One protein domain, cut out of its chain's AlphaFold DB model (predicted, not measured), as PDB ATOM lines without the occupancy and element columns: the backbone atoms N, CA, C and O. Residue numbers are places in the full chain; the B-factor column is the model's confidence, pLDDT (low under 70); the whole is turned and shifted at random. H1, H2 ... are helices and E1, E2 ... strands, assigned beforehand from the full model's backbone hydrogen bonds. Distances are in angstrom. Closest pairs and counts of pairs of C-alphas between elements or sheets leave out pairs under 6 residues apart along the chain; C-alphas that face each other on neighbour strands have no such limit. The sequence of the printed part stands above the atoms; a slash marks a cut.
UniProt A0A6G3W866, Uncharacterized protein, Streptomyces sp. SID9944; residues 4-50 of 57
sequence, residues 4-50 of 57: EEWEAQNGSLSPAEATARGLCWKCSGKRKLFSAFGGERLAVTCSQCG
ATOM      1  N   GLU A   4     140.075 121.166 135.307       91.38
ATOM      2  CA  GLU A   4     138.907 121.739 135.990       91.38
ATOM      3  C   GLU A   4     137.589 121.214 135.413       91.38
ATOM      4  O   GLU A   4     136.684 120.871 136.167       91.38
ATOM      5  N   GLU A   5     137.466 121.094 134.084       92.25
ATOM      6  CA  GLU A   5     136.270 120.510 133.458       92.25
ATOM      7  C   GLU A   5     136.078 119.039 133.867       92.25
ATOM      8  O   GLU A   5     134.945 118.562 133.973       92.25
ATOM      9  N   TRP A   6     137.172 118.311 134.111       93.38
ATOM     10  CA  TRP A   6     137.129 116.945 134.624       93.38
ATOM     11  C   TRP A   6     136.617 116.895 136.065       93.38
ATOM     12  O   TRP A   6     135.713 116.109 136.359       93.38
ATOM     13  N   GLU A   7     137.154 117.736 136.950       93.25
ATOM     14  CA  GLU A   7     136.758 117.798 138.361       93.25
ATOM     15  C   GLU A   7     135.358 118.388 138.564       93.25
ATOM     16  O   GLU A   7     134.650 117.976 139.486       93.25
ATOM     17  N   ALA A   8     134.898 119.257 137.659       92.19
ATOM     18  CA  ALA A   8     133.548 119.823 137.653       92.19
ATOM     19  C   ALA A   8     132.435 118.768 137.477       92.19
ATOM     20  O   ALA A   8     131.255 119.063 137.663       92.19
ATOM     21  N   GLN A   9     132.784 117.519 137.146       92.31
ATOM     22  CA  GLN A   9     131.846 116.392 137.173       92.31
ATOM     23  C   GLN A   9     131.413 116.003 138.593       92.31
ATOM     24  O   GLN A   9     130.357 115.371 138.754       92.31
ATOM     25  N   ASN A  10     132.209 116.348 139.612       90.12
ATOM     26  CA  ASN A  10     131.798 116.213 141.003       90.12
ATOM     27  C   ASN A  10     130.572 117.100 141.238       90.12
ATOM     28  O   ASN A  10     130.538 118.264 140.849       90.12
ATOM     29  N   GLY A  11     129.527 116.525 141.832       81.06
ATOM     30  CA  GLY A  11     128.293 117.264 142.064       81.06
ATOM     31  C   GLY A  11     128.503 118.437 143.022       81.06
ATOM     32  O   GLY A  11     129.292 118.356 143.956       81.06
ATOM     33  N   SER A  12     127.749 119.509 142.800       86.50
ATOM     34  CA  SER A  12     127.754 120.717 143.632       86.50
ATOM     35  C   SER A  12     126.704 120.699 144.747       86.50
ATOM     36  O   SER A  12     126.515 121.705 145.426       86.50
ATOM     37  N   LEU A  13     125.987 119.582 144.923       90.19
ATOM     38  CA  LEU A  13     124.937 119.495 145.936       90.19
ATOM     39  C   LEU A  13     125.553 119.557 147.328       90.19
ATOM     40  O   LEU A  13     126.463 118.787 147.644       90.19
ATOM     41  N   SER A  14     124.983 120.399 148.184       90.56
ATOM     42  CA  SER A  14     125.276 120.331 149.609       90.56
ATOM     43  C   SER A  14     124.838 118.973 150.184       90.56
ATOM     44  O   SER A  14     123.937 118.315 149.643       90.56
ATOM     45  N   PRO A  15     125.415 118.539 151.320       90.88
ATOM     46  CA  PRO A  15     125.014 117.284 151.948       90.88
ATOM     47  C   PRO A  15     123.513 117.194 152.257       90.88
ATOM     48  O   PRO A  15     122.911 116.134 152.070       90.88
ATOM     49  N   ALA A  16     122.893 118.305 152.673       91.62
ATOM     50  CA  ALA A  16     121.462 118.374 152.960       91.62
ATOM     51  C   ALA A  16     120.612 118.183 151.693       91.62
ATOM     52  O   ALA A  16     119.678 117.385 151.696       91.62
ATOM     53  N   GLU A  17     120.964 118.846 150.588       94.12
ATOM     54  CA  GLU A  17     120.252 118.699 149.312       94.12
ATOM     55  C   GLU A  17     120.398 117.297 148.726       94.12
ATOM     56  O   GLU A  17     119.433 116.732 148.214       94.12
ATOM     57  N   ALA A  18     121.598 116.717 148.802       92.94
ATOM     58  CA  ALA A  18     121.827 115.352 148.352       92.94
ATOM     59  C   ALA A  18     120.987 114.356 149.165       92.94
ATOM     60  O   ALA A  18     120.317 113.507 148.580       92.94
ATOM     61  N   THR A  19     120.949 114.520 150.490       89.31
ATOM     62  CA  THR A  19     120.147 113.682 151.395       89.31
ATOM     63  C   THR A  19     118.652 113.824 151.115       89.31
ATOM     64  O   THR A  19     117.968 112.817 150.953       89.31
ATOM     65  N   ALA A  20     118.147 115.054 150.960       92.88
ATOM     66  CA  ALA A  20     116.746 115.313 150.617       92.88
ATOM     67  C   ALA A  20     116.331 114.669 149.281       92.88
ATOM     68  O   ALA A  20     115.172 114.305 149.095       92.88
ATOM     69  N   ARG A  21     117.283 114.491 148.356       93.06
ATOM     70  CA  ARG A  21     117.083 113.816 147.064       93.06
ATOM     71  C   ARG A  21     117.365 112.305 147.108       93.06
ATOM     72  O   ARG A  21     117.315 111.658 146.066       93.06
ATOM     73  N   GLY A  22     117.692 111.737 148.272       92.25
ATOM     74  CA  GLY A  22     118.047 110.320 148.429       92.25
ATOM     75  C   GLY A  22     119.371 109.924 147.761       92.25
ATOM     76  O   GLY A  22     119.623 108.744 147.498       92.25
ATOM     77  N   LEU A  23     120.225 110.901 147.459       94.75
ATOM     78  CA  LEU A  23     121.518 110.711 146.812       94.75
ATOM     79  C   LEU A  23     122.637 110.656 147.852       94.75
ATOM     80  O   LEU A  23     122.564 111.257 148.920       94.75
ATOM     81  N   CYS A  24     123.721 109.959 147.514       94.06
ATOM     82  CA  CYS A  24     124.925 109.972 148.337       94.06
ATOM     83  C   CYS A  24     125.435 111.409 148.457       94.06
ATOM     84  O   CYS A  24     125.747 112.023 147.439       94.06
ATOM     85  N   TRP A  25     125.579 111.916 149.681       91.50
ATOM     86  CA  TRP A  25     126.067 113.274 149.922       91.50
ATOM     87  C   TRP A  25     127.465 113.525 149.347       91.50
ATOM     88  O   TRP A  25     127.756 114.633 148.917       91.50
ATOM     89  N   LYS A  26     128.315 112.489 149.290       91.81
ATOM     90  CA  LYS A  26     129.720 112.625 148.888       91.81
ATOM     91  C   LYS A  26     129.918 112.700 147.378       91.81
ATOM     92  O   LYS A  26     130.724 113.490 146.914       91.81
ATOM     93  N   CYS A  27     129.225 111.859 146.608       94.12
ATOM     94  CA  CYS A  27     129.325 111.872 145.142       94.12
ATOM     95  C   CYS A  27     128.102 112.493 144.460       94.12
ATOM     96  O   CYS A  27     127.971 112.385 143.243       94.12
ATOM     97  N   SER A  28     127.144 113.015 145.226       93.44
ATOM     98  CA  SER A  28     125.877 113.578 144.735       93.44
ATOM     99  C   SER A  28     125.163 112.677 143.712       93.44
ATOM    100  O   SER A  28     124.668 113.144 142.689       93.44
ATOM    101  N   GLY A  29     125.167 111.356 143.925       92.56
ATOM    102  CA  GLY A  29     124.557 110.397 142.990       92.56
ATOM    103  C   GLY A  29     125.438 109.879 141.850       92.56
ATOM    104  O   GLY A  29     125.067 108.908 141.194       92.56
ATOM    105  N   LYS A  30     126.627 110.447 141.633       93.31
ATOM    106  CA  LYS A  30     127.506 110.113 140.498       93.31
ATOM    107  C   LYS A  30     128.237 108.776 140.610       93.31
ATOM    108  O   LYS A  30     128.858 108.351 139.642       93.31
ATOM    109  N   ARG A  31     128.182 108.104 141.767       94.62
ATOM    110  CA  ARG A  31     128.826 106.802 142.067       94.62
ATOM    111  C   ARG A  31     130.358 106.815 142.059       94.62
ATOM    112  O   ARG A  31     130.966 105.888 142.588       94.62
ATOM    113  N   LYS A  32     130.975 107.858 141.509       95.81
ATOM    114  CA  LYS A  32     132.417 108.082 141.444       95.81
ATOM    115  C   LYS A  32     132.773 109.493 141.906       95.81
ATOM    116  O   LYS A  32     131.903 110.360 141.955       95.81
ATOM    117  N   LEU A  33     134.040 109.678 142.248       94.88
ATOM    118  CA  LEU A  33     134.672 110.967 142.495       94.88
ATOM    119  C   LEU A  33     135.758 111.171 141.446       94.88
ATOM    120  O   LEU A  33     136.500 110.235 141.140       94.88
ATOM    121  N   PHE A  34     135.818 112.376 140.904       94.94
ATOM    122  CA  PHE A  34     136.727 112.756 139.832       94.94
ATOM    123  C   PHE A  34     137.800 113.674 140.408       94.94
ATOM    124  O   PHE A  34     137.478 114.611 141.128       94.94
ATOM    125  N   SER A  35     139.066 113.397 140.129       94.44
ATOM    126  CA  SER A  35     140.168 114.290 140.492       94.44
ATOM    127  C   SER A  35     141.220 114.289 139.393       94.44
ATOM    128  O   SER A  35     141.316 113.310 138.641       94.44
ATOM    129  N   ALA A  36     141.967 115.381 139.276       95.12
ATOM    130  CA  ALA A  36     143.064 115.518 138.336       95.12
ATOM    131  C   ALA A  36     144.351 115.989 139.033       95.12
ATOM    132  O   ALA A  36     144.321 116.847 139.911       95.12
ATOM    133  N   PHE A  37     145.492 115.434 138.621       90.94
ATOM    134  CA  PHE A  37     146.816 115.773 139.145       90.94
ATOM    135  C   PHE A  37     147.805 115.939 137.991       90.94
ATOM    136  O   PHE A  37     148.276 114.956 137.422       90.94
ATOM    137  N   GLY A  38     148.129 117.187 137.640       83.06
ATOM    138  CA  GLY A  38     149.172 117.492 136.653       83.06
ATOM    139  C   GLY A  38     148.964 116.829 135.284       83.06
ATOM    140  O   GLY A  38     149.936 116.376 134.685       83.06
ATOM    141  N   GLY A  39     147.718 116.742 134.803       86.00
ATOM    142  CA  GLY A  39     147.358 116.087 133.542       86.00
ATOM    143  C   GLY A  39     146.938 114.617 133.657       86.00
ATOM    144  O   GLY A  39     146.415 114.066 132.686       86.00
ATOM    145  N   GLU A  40     147.098 113.977 134.820       93.56
ATOM    146  CA  GLU A  40     146.532 112.649 135.076       93.56
ATOM    147  C   GLU A  40     145.121 112.758 135.658       93.56
ATOM    148  O   GLU A  40     144.880 113.506 136.602       93.56
ATOM    149  N   ARG A  41     144.173 111.993 135.106       95.25
ATOM    150  CA  ARG A  41     142.754 112.035 135.481       95.25
ATOM    151  C   ARG A  41     142.310 110.726 136.094       95.25
ATOM    152  O   ARG A  41     142.353 109.678 135.453       95.25
ATOM    153  N   LEU A  42     141.808 110.809 137.319       95.06
ATOM    154  CA  LEU A  42     141.369 109.665 138.101       95.06
ATOM    155  C   LEU A  42     139.865 109.747 138.355       95.06
ATOM    156  O   LEU A  42     139.316 110.805 138.665       95.06
ATOM    157  N   ALA A  43     139.199 108.598 138.238       95.44
ATOM    158  CA  ALA A  43     137.809 108.420 138.631       95.44
ATOM    159  C   ALA A  43     137.718 107.227 139.582       95.44
ATOM    160  O   ALA A  43     137.807 106.073 139.161       95.44
ATOM    161  N   VAL A  44     137.523 107.504 140.868       95.19
ATOM    162  CA  VAL A  44     137.475 106.473 141.911       95.19
ATOM    163  C   VAL A  44     136.036 106.182 142.308       95.19
ATOM    164  O   VAL A  44     135.217 107.094 142.415       95.19
ATOM    165  N   THR A  45     135.704 104.910 142.530       95.94
ATOM    166  CA  THR A  45     134.388 104.533 143.063       95.94
ATOM    167  C   THR A  45     134.165 105.222 144.405       95.94
ATOM    168  O   THR A  45     135.037 105.229 145.272       95.94
ATOM    169  N   CYS A  46     132.986 105.814 144.587       93.75
ATOM    170  CA  CYS A  46     132.657 106.507 145.819       93.75
ATOM    171  C   CYS A  46     132.552 105.495 146.963       93.75
ATOM    172  O   CYS A  46     131.574 104.749 147.053       93.75
ATOM    173  N   SER A  47     133.544 105.509 147.854       92.81
ATOM    174  CA  SER A  47     133.591 104.627 149.022       92.81
ATOM    175  C   SER A  47     132.415 104.842 149.974       92.81
ATOM    176  O   SER A  47     131.944 103.887 150.574       92.81
ATOM    177  N   GLN A  48     131.877 106.066 150.047       92.12
ATOM    178  CA  GLN A  48     130.753 106.399 150.929       92.12
ATOM    179  C   GLN A  48     129.470 105.639 150.588       92.12
ATOM    180  O   GLN A  48     128.671 105.381 151.476       92.12
ATOM    181  N   CYS A  49     129.239 105.334 149.311       92.69
ATOM    182  CA  CYS A  49     128.043 104.619 148.866       92.69
ATOM    183  C   CYS A  49     128.353 103.272 148.216       92.69
ATOM    184  O   CYS A  49     127.468 102.696 147.585       92.69
ATOM    185  N   GLY A  50     129.607 102.812 148.281       92.19
ATOM    186  CA  GLY A  50     130.062 101.607 147.583       92.19
ATOM    187  C   GLY A  50     129.776 101.625 146.077       92.19
ATOM    188  O   GLY A  50     129.561 100.579 145.477       92.19
TER     189      GLY A  50
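What this domain is: This is residues 4 to 50 of the 57 residues of an uncharacterized protein of Streptomyces sp. SID9944 (UniProt A0A6G3W866). A two-stranded hairpin, E1 and E2, makes one end of a long, flat domain; the short helix H1 sits close to E1, and the small helix H2 lies at the far end, away from the hairpin's turn, with stretches that have no named element between. The printed part has 47 residues, with two named helices and two named strands in the order H1, H2, E1, E2. The sheet has the order E1 - E2 and is antiparallel; the class is mixed, helices and strands, with under half of the printed residues in named elements. It is only just compact, close to loose, with a radius of gyration of the C-alphas of 11.1 A, and the C-alphas span 35 by 20 by 10 A along their three main axes.

Where its parts are: The printed part begins with H1, residues 4 to 7, which is 5.1 A from first to last C-alpha; C-alpha 4 is at (138.907, 121.739, 135.990). H2, residues 15 to 20, measures 8.6 A and ends with C-alpha 20 at (116.746, 115.313, 150.617). E1, residues 32 to 37, measures 16.5 A. E2, residues 40 to 45, measures 16.6 A and ends with C-alpha 45 at (134.388, 104.533, 143.063).

How they stand to each other: E1 and E2 are a hairpin of antiparallel neighbour strands, with 159 degrees between their N-to-C directions. The C-alphas of Phe 34 and Ala 43 face each other at 4.6 A. N 33 and O 44 are within hydrogen-bond range at 2.8 A, and so are N 40 and O 37 at 3.0 A. Between H1 and E1, 7 pairs of C-alphas are within 8 A, and the closest are those of Glu 7 and Phe 34, 5.3 A apart. Between H1 and E2 there is 1 such pair, the C-alphas of Trp 6 and Arg 41, at 7.5 A. H2 and E2 are apart, and so are H1 and H2. In H2 every O i to N i+4 pair is within hydrogen-bond range, while H1, with 4 residues, is too short for such a pair; its 1 pair of O i and N i+3 is within range.

The domain as a whole: The two C-alphas farthest apart are those of Ala 20 in H2 and Gly 38 in the link between the strands, 35.4 A. The first and last printed C-alphas, of Glu 4 and Gly 50, are 24.9 A apart. The link from H2 to E1, 11 residues, is long; that from H1 to H2, 7 residues, is short; that from E1 to E2, 2 residues, is tight. The printed part has no cut. The mean pLDDT of the printed part is 92.3, and no printed residue is under 70.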